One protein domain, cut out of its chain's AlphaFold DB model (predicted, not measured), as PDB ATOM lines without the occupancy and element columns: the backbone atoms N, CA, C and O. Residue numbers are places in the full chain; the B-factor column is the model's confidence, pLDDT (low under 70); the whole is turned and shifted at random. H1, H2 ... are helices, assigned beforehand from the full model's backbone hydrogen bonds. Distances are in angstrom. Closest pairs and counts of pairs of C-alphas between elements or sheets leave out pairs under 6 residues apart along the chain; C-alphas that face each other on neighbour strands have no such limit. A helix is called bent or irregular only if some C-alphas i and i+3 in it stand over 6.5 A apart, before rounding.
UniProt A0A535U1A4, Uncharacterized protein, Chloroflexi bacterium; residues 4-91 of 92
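Overview. This is residues 4 to 91 of the 92 residues of an uncharacterized protein of Chloroflexi bacterium (UniProt A0A535U1A4). H2 and H4 lie side by side and H3 slants across them, making a three-helix up-and-down bundle in which each helix runs against the one before it. H1 is set off to one side of this bundle on a long link, extending the domain along its longest axis. The printed part has 88 residues with four named helices, H1, H2, H3 and H4 along the chain, and no named strand; the class is all helix. It is only just compact, close to loose, with a radius of gyration of the C-alphas of 14.3 A and spans of 43 by 30 by 20 A.

Arrangement. The longest helix is H3, residues 49 to 68, which touches H2, residues 30 to 46, at a steep tilt of 38 degrees, opposite ways. Their closest C-alphas, of Ala 40 and Ala 52, are 4.4 A apart, and the two form a helical hairpin. H2 touches H4, residues 74 to 89, at a shallow tilt of 8 degrees, the same way; their closest C-alphas, of Ile 32 and Ala 78, are 4.8 A apart. H3 and H4, also a helical hairpin, only just touch, with 3 pairs of C-alphas within 8 A, through residues 59 to 66 of H3 and 77 to 81 of H4 alone; the closest, of Val 63 and Glu 77, are 6.2 A apart. They run opposite ways at 38 degrees, only just a steep tilt. H1, residues 4 to 18, is apart from H2, H3 and H4. Every O i to N i+4 pair is within hydrogen-bond range in H1, H2 and H4, and 14 of 16 in H3.

Along the chain. H3 measures 30.4 A, H2 24.3 A, H4 22.2 A and H1 21.0 A from first to last C-alpha. H3 is irregular, but only just: C-alphas 50 and 53 are 6.8 A apart. H1 begins at C-alpha 4 (118.494, 8.577, 6.998), and H4 ends at C-alpha 89 (141.559, 5.037, -12.245).

Size, cuts and confidence. The two C-alphas farthest apart, of Gly 20 and Ala 90, are 43.7 A apart. The printed part has no cut. The link from H1 to H2 is long, with 11 residues; those from H2 to H3 and from H3 to H4 are tight. The mean pLDDT of the printed part is 94.8, and no printed residue is under 70.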
ATOM      1  N   TRP A   4     117.884   9.826   6.563       91.56
ATOM      2  CA  TRP A   4     118.494   8.577   6.998       91.56
ATOM      3  C   TRP A   4     119.939   8.784   7.471       91.56
ATOM      4  O   TRP A   4     120.304   8.269   8.531       91.56
ATOM      5  N   PHE A   5     120.741   9.565   6.740       90.12
ATOM      6  CA  PHE A   5     122.118   9.883   7.134       90.12
ATOM      7  C   PHE A   5     122.176  10.798   8.359       90.12
ATOM      8  O   PHE A   5     123.039  10.605   9.210       90.12
ATOM      9  N   GLU A   6     121.230  11.727   8.516       91.12
ATOM     10  CA  GLU A   6     121.121  12.539   9.736       91.12
ATOM     11  C   GLU A   6     120.827  11.665  10.965       91.12
ATOM     12  O   GLU A   6     121.455  11.792  12.018       91.12
ATOM     13  N   ALA A   7     119.905  10.705  10.831       94.88
ATOM     14  CA  ALA A   7     119.634   9.733  11.884       94.88
ATOM     15  C   ALA A   7     120.843   8.828  12.166       94.88
ATOM     16  O   ALA A   7     121.114   8.516  13.324       94.88
ATOM     17  N   LEU A   8     121.576   8.405  11.133       95.12
ATOM     18  CA  LEU A   8     122.802   7.624  11.294       95.12
ATOM     19  C   LEU A   8     123.893   8.419  12.029       95.12
ATOM     20  O   LEU A   8     124.518   7.885  12.942       95.12
ATOM     21  N   SER A   9     124.078   9.690  11.677       94.12
ATOM     22  CA  SER A   9     125.042  10.590  12.314       94.12
ATOM     23  C   SER A   9     124.787  10.746  13.816       94.12
ATOM     24  O   SER A   9     125.704  10.608  14.630       94.12
ATOM     25  N   ARG A  10     123.519  10.926  14.210       95.56
ATOM     26  CA  ARG A  10     123.131  10.952  15.631       95.56
ATOM     27  C   ARG A  10     123.457   9.645  16.345       95.56
ATOM     28  O   ARG A  10     124.074   9.680  17.407       95.56
ATOM     29  N   ARG A  11     123.141   8.499  15.731       97.38
ATOM     30  CA  ARG A  11     123.437   7.181  16.317       97.38
ATOM     31  C   ARG A  11     124.925   6.997  16.595       97.38
ATOM     32  O   ARG A  11     125.255   6.416  17.624       97.38
ATOM     33  N   PHE A  12     125.821   7.491  15.735       96.88
ATOM     34  CA  PHE A  12     127.263   7.435  16.003       96.88
ATOM     35  C   PHE A  12     127.641   8.185  17.284       96.88
ATOM     36  O   PHE A  12     128.301   7.607  18.148       96.88
ATOM     37  N   ALA A  13     127.195   9.436  17.430       97.12
ATOM     38  CA  ALA A  13     127.503  10.259  18.599       97.12
ATOM     39  C   ALA A  13     126.888   9.693  19.892       97.12
ATOM     40  O   ALA A  13     127.569   9.590  20.911       97.12
ATOM     41  N   GLU A  14     125.628   9.254  19.843       98.00
ATOM     42  CA  GLU A  14     124.935   8.621  20.974       98.00
ATOM     43  C   GLU A  14     125.649   7.337  21.423       98.00
ATOM     44  O   GLU A  14     125.976   7.175  22.597       98.00
ATOM     45  N   THR A  15     125.986   6.463  20.472       98.19
ATOM     46  CA  THR A  15     126.675   5.185  20.724       98.19
ATOM     47  C   THR A  15     128.084   5.397  21.294       98.19
ATOM     48  O   THR A  15     128.548   4.608  22.125       98.19
ATOM     49  N   ALA A  16     128.788   6.448  20.861       97.62
ATOM     50  CA  ALA A  16     130.079   6.833  21.430       97.62
ATOM     51  C   ALA A  16     129.922   7.331  22.874       97.62
ATOM     52  O   ALA A  16     130.653   6.886  23.764       97.62
ATOM     53  N   LYS A  17     128.910   8.173  23.128       97.69
ATOM     54  CA  LYS A  17     128.608   8.717  24.455       97.69
ATOM     55  C   LYS A  17     128.280   7.621  25.465       97.69
ATOM     56  O   LYS A  17     128.784   7.654  26.583       97.69
ATOM     57  N   GLU A  18     127.514   6.610  25.063       98.00
ATOM     58  CA  GLU A  18     127.242   5.411  25.874       98.00
ATOM     59  C   GLU A  18     128.517   4.662  26.295       98.00
ATOM     60  O   GLU A  18     128.532   3.978  27.317       98.00
ATOM     61  N   ARG A  19     129.603   4.800  25.527       97.12
ATOM     62  CA  ARG A  19     130.921   4.202  25.801       97.12
ATOM     63  C   ARG A  19     131.872   5.159  26.526       97.12
ATOM     64  O   ARG A  19     133.046   4.836  26.681       97.12
ATOM     65  N   GLY A  20     131.383   6.316  26.974       97.69
ATOM     66  CA  GLY A  20     132.172   7.316  27.692       97.69
ATOM     67  C   GLY A  20     133.043   8.205  26.800       97.69
ATOM     68  O   GLY A  20     133.934   8.872  27.319       97.69
ATOM     69  N   ALA A  21     132.806   8.226  25.485       97.31
ATOM     70  CA  ALA A  21     133.509   9.096  24.546       97.31
ATOM     71  C   ALA A  21     132.544  10.114  23.926       97.31
ATOM     72  O   ALA A  21     131.505   9.744  23.389       97.31
ATOM     73  N   GLU A  22     132.891  11.396  23.964       95.81
ATOM     74  CA  GLU A  22     132.117  12.443  23.297       95.81
ATOM     75  C   GLU A  22     132.751  12.762  21.942       95.81
ATOM     76  O   GLU A  22     133.932  13.102  21.864       95.81
ATOM     77  N   ILE A  23     131.976  12.604  20.867       94.31
ATOM     78  CA  ILE A  23     132.393  12.927  19.500       94.31
ATOM     79  C   ILE A  23     131.367  13.857  18.863       94.31
ATOM     80  O   ILE A  23     130.173  13.776  19.163       94.31
ATOM     81  N   ALA A  24     131.827  14.706  17.945       91.94
ATOM     82  CA  ALA A  24     130.924  15.433  17.068       91.94
ATOM     83  C   ALA A  24     130.153  14.446  16.180       91.94
ATOM     84  O   ALA A  24     130.703  13.445  15.710       91.94
ATOM     85  N   SER A  25     128.876  14.741  15.947       92.50
ATOM     86  CA  SER A  25     128.068  14.024  14.966       92.50
ATOM     87  C   SER A  25     128.736  14.113  13.587       92.50
ATOM     88  O   SER A  25     129.037  15.221  13.146       92.50
ATOM     89  N   PRO A  26     128.999  12.980  12.906       91.00
ATOM     90  CA  PRO A  26     129.621  13.011  11.591       91.00
ATOM     91  C   PRO A  26     128.741  13.743  10.580       91.00
ATOM     92  O   PRO A  26     127.580  13.382  10.383       91.00
ATOM     93  N   GLU A  27     129.305  14.730   9.904       87.44
ATOM     94  CA  GLU A  27     128.667  15.403   8.779       87.44
ATOM     95  C   GLU A  27     129.414  15.050   7.500       87.44
ATOM     96  O   GLU A  27     130.641  14.909   7.490       87.44
ATOM     97  N   LEU A  28     128.658  14.874   6.420       86.62
ATOM     98  CA  LEU A  28     129.213  14.585   5.112       86.62
ATOM     99  C   LEU A  28     128.711  15.646   4.139       86.62
ATOM    100  O   LEU A  28     127.513  15.738   3.861       86.62
ATOM    101  N   ASP A  29     129.646  16.463   3.666       91.56
ATOM    102  CA  ASP A  29     129.379  17.472   2.652       91.56
ATOM    103  C   ASP A  29     128.960  16.798   1.326       91.56
ATOM    104  O   ASP A  29     129.512  15.742   0.990       91.56
ATOM    105  N   PRO A  30     127.985  17.350   0.576       92.00
ATOM    106  CA  PRO A  30     127.543  16.772  -0.691       92.00
ATOM    107  C   PRO A  30     128.664  16.560  -1.717       92.00
ATOM    108  O   PRO A  30     128.689  15.510  -2.353       92.00
ATOM    109  N   GLU A  31     129.612  17.494  -1.852       93.94
ATOM    110  CA  GLU A  31     130.700  17.374  -2.834       93.94
ATOM    111  C   GLU A  31     131.658  16.236  -2.459       93.94
ATOM    112  O   GLU A  31     132.106  15.465  -3.308       93.94
ATOM    113  N   ILE A  32     131.920  16.079  -1.162       94.75
ATOM    114  CA  ILE A  32     132.722  14.971  -0.635       94.75
ATOM    115  C   ILE A  32     131.991  13.643  -0.854       94.75
ATOM    116  O   ILE A  32     132.616  12.649  -1.227       94.75
ATOM    117  N   ALA A  33     130.673  13.605  -0.629       94.88
ATOM    118  CA  ALA A  33     129.868  12.407  -0.841       94.88
ATOM    119  C   ALA A  33     129.944  11.927  -2.296       94.88
ATOM    120  O   ALA A  33     130.159  10.734  -2.526       94.88
ATOM    121  N   ASP A  34     129.824  12.844  -3.257       96.06
ATOM    122  CA  ASP A  34     129.910  12.531  -4.684       96.06
ATOM    123  C   ASP A  34     131.276  11.926  -5.045       96.06
ATOM    124  O   ASP A  34     131.343  10.878  -5.691       96.06
ATOM    125  N   GLU A  35     132.377  12.501  -4.550       97.69
ATOM    126  CA  GLU A  35     133.722  11.970  -4.818       97.69
ATOM    127  C   GLU A  35     133.978  10.615  -4.132       97.69
ATOM    128  O   GLU A  35     134.640   9.747  -4.706       97.69
ATOM    129  N   ILE A  36     133.417  10.369  -2.939       97.38
ATOM    130  CA  ILE A  36     133.473   9.045  -2.292       97.38
ATOM    131  C   ILE A  36     132.728   8.001  -3.133       97.38
ATOM    132  O   ILE A  36     133.216   6.879  -3.294       97.38
ATOM    133  N   LEU A  37     131.556   8.345  -3.675       97.06
ATOM    134  CA  LEU A  37     130.775   7.441  -4.522       97.06
ATOM    135  C   LEU A  37     131.496   7.141  -5.842       97.06
ATOM    136  O   LEU A  37     131.535   5.983  -6.267       97.06
ATOM    137  N   GLU A  38     132.128   8.141  -6.452       98.06
ATOM    138  CA  GLU A  38     132.949   7.946  -7.646       98.06
ATOM    139  C   GLU A  38     134.205   7.110  -7.362       98.06
ATOM    140  O   GLU A  38     134.529   6.205  -8.134       98.06
ATOM    141  N   LEU A  39     134.879   7.318  -6.228       97.81
ATOM    142  CA  LEU A  39     135.988   6.462  -5.799       97.81
ATOM    143  C   LEU A  39     135.533   5.009  -5.598       97.81
ATOM    144  O   LEU A  39     136.216   4.081  -6.037       97.81
ATOM    145  N   ALA A  40     134.368   4.798  -4.981       98.00
ATOM    146  CA  ALA A  40     133.779   3.471  -4.813       98.00
ATOM    147  C   ALA A  40     133.507   2.806  -6.166       98.00
ATOM    148  O   ALA A  40     133.804   1.621  -6.350       98.00
ATOM    149  N   ARG A  41     132.968   3.577  -7.123       97.50
ATOM    150  CA  ARG A  41     132.733   3.130  -8.498       97.50
ATOM    151  C   ARG A  41     134.045   2.697  -9.140       97.50
ATOM    152  O   ARG A  41     134.108   1.568  -9.617       97.50
ATOM    153  N   VAL A  42     135.082   3.533  -9.126       96.81
ATOM    154  CA  VAL A  42     136.392   3.198  -9.707       96.81
ATOM    155  C   VAL A  42     136.956   1.935  -9.057       96.81
ATOM    156  O   VAL A  42     137.188   0.954  -9.757       96.81
ATOM    157  N   ALA A  43     137.068   1.894  -7.726       95.75
ATOM    158  CA  ALA A  43     137.618   0.744  -7.006       95.75
ATOM    159  C   ALA A  43     136.871  -0.566  -7.315       95.75
ATOM    160  O   ALA A  43     137.498  -1.619  -7.460       95.75
ATOM    161  N   ALA A  44     135.541  -0.509  -7.450       96.06
ATOM    162  CA  ALA A  44     134.738  -1.682  -7.771       96.06
ATOM    163  C   ALA A  44     134.967  -2.223  -9.189       96.06
ATOM    164  O   ALA A  44     134.804  -3.427  -9.395       96.06
ATOM    165  N   HIS A  45     135.278  -1.347 -10.149       94.00
ATOM    166  CA  HIS A  45     135.372  -1.695 -11.569       94.00
ATOM    167  C   HIS A  45     136.806  -1.937 -12.042       94.00
ATOM    168  O   HIS A  45     137.002  -2.758 -12.931       94.00
ATOM    169  N   THR A  46     137.796  -1.245 -11.473       91.50
ATOM    170  CA  THR A  46     139.199  -1.348 -11.911       91.50
ATOM    171  C   THR A  46     140.020  -2.316 -11.067       91.50
ATOM    172  O   THR A  46     141.036  -2.814 -11.542       91.50
ATOM    173  N   LYS A  47     139.596  -2.606  -9.827       88.56
ATOM    174  CA  LYS A  47     140.297  -3.514  -8.906       88.56
ATOM    175  C   LYS A  47     139.401  -4.696  -8.530       88.56
ATOM    176  O   LYS A  47     139.160  -5.576  -9.351       88.56
ATOM    177  N   GLU A  48     138.869  -4.729  -7.310       90.19
ATOM    178  CA  GLU A  48     137.934  -5.764  -6.869       90.19
ATOM    179  C   GLU A  48     136.656  -5.133  -6.321       90.19
ATOM    180  O   GLU A  48     136.704  -4.234  -5.484       90.19
ATOM    181  N   ARG A  49     135.487  -5.672  -6.692       91.88
ATOM    182  CA  ARG A  49     134.185  -5.151  -6.234       91.88
ATOM    183  C   ARG A  49     134.083  -5.011  -4.711       91.88
ATOM    184  O   ARG A  49     133.477  -4.063  -4.218       91.88
ATOM    185  N   ARG A  50     134.694  -5.934  -3.958       95.44
ATOM    186  CA  ARG A  50     134.712  -5.911  -2.484       95.44
ATOM    187  C   ARG A  50     135.585  -4.799  -1.888       95.44
ATOM    188  O   ARG A  50     135.469  -4.538  -0.696       95.44
ATOM    189  N   PHE A  51     136.438  -4.150  -2.680       96.19
ATOM    190  CA  PHE A  51     137.295  -3.059  -2.214       96.19
ATOM    191  C   PHE A  51     136.567  -1.723  -2.130       96.19
ATOM    192  O   PHE A  51     136.995  -0.880  -1.353       96.19
ATOM    193  N   ALA A  52     135.446  -1.537  -2.831       97.31
ATOM    194  CA  ALA A  52     134.666  -0.299  -2.768       97.31
ATOM    195  C   ALA A  52     134.345   0.175  -1.332       97.31
ATOM    196  O   ALA A  52     134.720   1.296  -0.996       97.31
ATOM    197  N   PRO A  53     133.743  -0.638  -0.435       97.94
ATOM    198  CA  PRO A  53     133.483  -0.194   0.938       97.94
ATOM    199  C   PRO A  53     134.764   0.097   1.739       97.94
ATOM    200  O   PRO A  53     134.757   0.985   2.591       97.94
ATOM    201  N   LEU A  54     135.867  -0.612   1.466       97.69
ATOM    202  CA  LEU A  54     137.155  -0.368   2.127       97.69
ATOM    203  C   LEU A  54     137.790   0.944   1.649       97.69
ATOM    204  O   LEU A  54     138.314   1.697   2.466       97.69
ATOM    205  N   ALA A  55     137.685   1.247   0.354       97.44
ATOM    206  CA  ALA A  55     138.123   2.511  -0.222       97.44
ATOM    207  C   ALA A  55     137.338   3.689   0.372       97.44
ATOM    208  O   ALA A  55     137.954   4.665   0.787       97.44
ATOM    209  N   CYS A  56     136.012   3.573   0.523       97.75
ATOM    210  CA  CYS A  56     135.199   4.597   1.192       97.75
ATOM    211  C   CYS A  56     135.612   4.807   2.655       97.75
ATOM    212  O   CYS A  56     135.722   5.943   3.113       97.75
ATOM    213  N   PHE A  57     135.863   3.720   3.392       97.50
ATOM    214  CA  PHE A  57     136.333   3.810   4.776       97.50
ATOM    215  C   PHE A  57     137.690   4.524   4.862       97.50
ATOM    216  O   PHE A  57     137.862   5.440   5.667       97.50
ATOM    217  N   MET A  58     138.643   4.152   4.001       97.88
ATOM    218  CA  MET A  58     139.953   4.804   3.936       97.88
ATOM    219  C   MET A  58     139.857   6.273   3.517       97.88
ATOM    220  O   MET A  58     140.586   7.093   4.070       97.88
ATOM    221  N   ALA A  59     138.956   6.614   2.594       97.44
ATOM    222  CA  ALA A  59     138.702   7.989   2.177       97.44
ATOM    223  C   ALA A  59     138.256   8.856   3.360       97.44
ATOM    224  O   ALA A  59     138.856   9.901   3.601       97.44
ATOM    225  N   GLY A  60     137.295   8.384   4.162       95.44
ATOM    226  CA  GLY A  60     136.857   9.092   5.370       95.44
ATOM    227  C   GLY A  60     137.988   9.300   6.384       95.44
ATOM    228  O   GLY A  60     138.172  10.403   6.892       95.44
ATOM    229  N   VAL A  61     138.809   8.272   6.627       96.69
ATOM    230  CA  VAL A  61     139.987   8.384   7.510       96.69
ATOM    231  C   VAL A  61     141.014   9.381   6.964       96.69
ATOM    232  O   VAL A  61     141.624  10.123   7.734       96.69
ATOM    233  N   ALA A  62     141.242   9.396   5.650       96.75
ATOM    234  CA  ALA A  62     142.191  10.304   5.018       96.75
ATOM    235  C   ALA A  62     141.716  11.762   5.073       96.75
ATOM    236  O   ALA A  62     142.519  12.633   5.397       96.75
ATOM    237  N   VAL A  63     140.428  12.015   4.823       95.31
ATOM    238  CA  VAL A  63     139.814  13.349   4.935       95.31
ATOM    239  C   VAL A  63     139.913  13.878   6.364       95.31
ATOM    240  O   VAL A  63     140.336  15.009   6.571       95.31
ATOM    241  N   GLU A  64     139.629  13.054   7.372       93.88
ATOM    242  CA  GLU A  64     139.759  13.486   8.768       93.88
ATOM    243  C   GLU A  64     141.215  13.830   9.137       93.88
ATOM    244  O   GLU A  64     141.484  14.816   9.820       93.88
ATOM    245  N   ARG A  65     142.191  13.075   8.619       95.50
ATOM    246  CA  ARG A  65     143.616  13.415   8.781       95.50
ATOM    247  C   ARG A  65     144.003  14.694   8.038       95.50
ATOM    248  O   ARG A  65     144.859  15.429   8.524       95.50
ATOM    249  N   LEU A  66     143.387  14.964   6.886       94.31
ATOM    250  CA  LEU A  66     143.583  16.195   6.119       94.31
ATOM    251  C   LEU A  66     143.084  17.416   6.911       94.31
ATOM    252  O   LEU A  66     143.824  18.392   7.055       94.31
ATOM    253  N   ARG A  67     141.904  17.302   7.537       91.94
ATOM    254  CA  ARG A  67     141.346  18.313   8.454       91.94
ATOM    255  C   ARG A  67     142.278  18.597   9.621       91.94
ATOM    256  O   ARG A  67     142.586  19.753   9.902       91.94
ATOM    257  N   GLN A  68     142.786  17.548  10.265       93.19
ATOM    258  CA  GLN A  68     143.743  17.667  11.373       93.19
ATOM    259  C   GLN A  68     145.071  18.309  10.948       93.19
ATOM    260  O   GLN A  68     145.731  18.949  11.764       93.19
ATOM    261  N   ALA A  69     145.451  18.176   9.675       94.56
ATOM    262  CA  ALA A  69     146.618  18.832   9.092       94.56
ATOM    263  C   ALA A  69     146.369  20.301   8.685       94.56
ATOM    264  O   ALA A  69     147.290  20.954   8.195       94.56
ATOM    265  N   GLY A  70     145.162  20.838   8.901       89.38
ATOM    266  CA  GLY A  70     144.821  22.243   8.657       89.38
ATOM    267  C   GLY A  70     144.214  22.539   7.282       89.38
ATOM    268  O   GLY A  70     144.022  23.707   6.952       89.38
ATOM    269  N   LEU A  71     143.899  21.511   6.490       83.94
ATOM    270  CA  LEU A  71     143.159  21.632   5.233       83.94
ATOM    271  C   LEU A  71     141.731  21.128   5.465       83.94
ATOM    272  O   LEU A  71     141.499  19.923   5.495       83.94
ATOM    273  N   SER A  72     140.794  22.047   5.699       82.00
ATOM    274  CA  SER A  72     139.460  21.710   6.221       82.00
ATOM    275  C   SER A  72     138.298  22.344   5.456       82.00
ATOM    276  O   SER A  72     137.207  22.484   6.009       82.00
ATOM    277  N   SER A  73     138.523  22.832   4.233       92.69
ATOM    278  CA  SER A  73     137.406  23.277   3.397       92.69
ATOM    279  C   SER A  73     136.833  22.079   2.641       92.69
ATOM    280  O   SER A  73     137.582  21.230   2.157       92.69
ATOM    281  N   ALA A  74     135.506  22.018   2.509       90.94
ATOM    282  CA  ALA A  74     134.846  20.950   1.758       90.94
ATOM    283  C   ALA A  74     135.363  20.855   0.311       90.94
ATOM    284  O   ALA A  74     135.566  19.757  -0.203       90.94
ATOM    285  N   ALA A  75     135.672  22.002  -0.303       94.06
ATOM    286  CA  ALA A  75     136.246  22.076  -1.641       94.06
ATOM    287  C   ALA A  75     137.655  21.456  -1.714       94.06
ATOM    288  O   ALA A  75     137.946  20.713  -2.652       94.06
ATOM    289  N   ASP A  76     138.523  21.715  -0.728       94.75
ATOM    290  CA  ASP A  76     139.864  21.113  -0.672       94.75
ATOM    291  C   ASP A  76     139.784  19.598  -0.436       94.75
ATOM    292  O   ASP A  76     140.518  18.826  -1.054       94.75
ATOM    293  N   GLU A  77     138.867  19.159   0.430       95.50
ATOM    294  CA  GLU A  77     138.624  17.745   0.729       95.50
ATOM    295  C   GLU A  77     138.096  16.990  -0.502       95.50
ATOM    296  O   GLU A  77     138.603  15.913  -0.834       95.50
ATOM    297  N   ALA A  78     137.132  17.565  -1.224       96.69
ATOM    298  CA  ALA A  78     136.607  17.002  -2.464       96.69
ATOM    299  C   ALA A  78     137.676  16.976  -3.571       96.69
ATOM    300  O   ALA A  78     137.864  15.950  -4.227       96.69
ATOM    301  N   ALA A  79     138.445  18.058  -3.743       96.81
ATOM    302  CA  ALA A  79     139.551  18.104  -4.702       96.81
ATOM    303  C   ALA A  79     140.631  17.055  -4.390       96.81
ATOM    304  O   ALA A  79     141.153  16.403  -5.300       96.81
ATOM    305  N   TYR A  80     140.935  16.846  -3.109       97.12
ATOM    306  CA  TYR A  80     141.845  15.799  -2.659       97.12
ATOM    307  C   TYR A  80     141.330  14.400  -3.024       97.12
ATOM    308  O   TYR A  80     142.067  13.610  -3.620       97.12
ATOM    309  N   LEU A  81     140.064  14.091  -2.730       97.62
ATOM    310  CA  LEU A  81     139.466  12.797  -3.077       97.62
ATOM    311  C   LEU A  81     139.413  12.563  -4.587       97.62
ATOM    312  O   LEU A  81     139.751  11.466  -5.040       97.62
ATOM    313  N   ARG A  82     139.081  13.594  -5.368       98.12
ATOM    314  CA  ARG A  82     139.107  13.543  -6.833       98.12
ATOM    315  C   ARG A  82     140.487  13.160  -7.357       98.12
ATOM    316  O   ARG A  82     140.595  12.262  -8.191       98.12
ATOM    317  N   ALA A  83     141.541  13.791  -6.840       97.81
ATOM    318  CA  ALA A  83     142.915  13.499  -7.243       97.81
ATOM    319  C   ALA A  83     143.325  12.054  -6.902       97.81
ATOM    320  O   ALA A  83     144.041  11.408  -7.670       97.81
ATOM    321  N   ILE A  84     142.863  11.517  -5.766       97.06
ATOM    322  CA  ILE A  84     143.071  10.106  -5.411       97.06
ATOM    323  C   ILE A  84     142.308   9.183  -6.364       97.06
ATOM    324  O   ILE A  84     142.896   8.236  -6.883       97.06
ATOM    325  N   ARG A  85     141.030   9.467  -6.637       96.50
ATOM    326  CA  ARG A  85     140.211   8.708  -7.590       96.50
ATOM    327  C   ARG A  85     140.875   8.635  -8.965       96.50
ATOM    328  O   ARG A  85     141.022   7.539  -9.493       96.50
ATOM    329  N   GLU A  86     141.309   9.768  -9.513       97.12
ATOM    330  CA  GLU A  86     141.961   9.844 -10.831       97.12
ATOM    331  C   GLU A  86     143.260   9.033 -10.882       97.12
ATOM    332  O   GLU A  86     143.546   8.369 -11.876       97.12
ATOM    333  N   ARG A  87     144.030   9.026  -9.786       95.75
ATOM    334  CA  ARG A  87     145.222   8.179  -9.663       95.75
ATOM    335  C   ARG A  87     144.877   6.696  -9.696       95.75
ATOM    336  O   ARG A  87     145.512   5.967 -10.446       95.75
ATOM    337  N   VAL A  88     143.876   6.265  -8.927       93.19
ATOM    338  CA  VAL A  88     143.436   4.858  -8.890       93.19
ATOM    339  C   VAL A  88     142.845   4.422 -10.233       93.19
ATOM    340  O   VAL A  88     143.045   3.287 -10.655       93.19
ATOM    341  N   GLU A  89     142.128   5.309 -10.921       94.00
ATOM    342  CA  GLU A  89     141.559   5.037 -12.245       94.00
ATOM    343  C   GLU A  89     142.641   4.876 -13.322       94.00
ATOM    344  O   GLU A  89     142.479   4.072 -14.236       94.00
ATOM    345  N   ALA A  90     143.762   5.592 -13.191       93.69
ATOM    346  CA  ALA A  90     144.908   5.481 -14.090       93.69
ATOM    347  C   ALA A  90     145.814   4.265 -13.812       93.69
ATOM    348  O   ALA A  90     146.715   3.985 -14.607       93.69
ATOM    349  N   GLU A  91     145.625   3.552 -12.697       87.38
ATOM    350  CA  GLU A  91     146.401   2.346 -12.395       87.38
ATOM    351  C   GLU A  91     145.950   1.164 -13.275       87.38
ATOM    352  O   GLU A  91     144.755   0.853 -13.273       87.38
TER     353      GLU A  91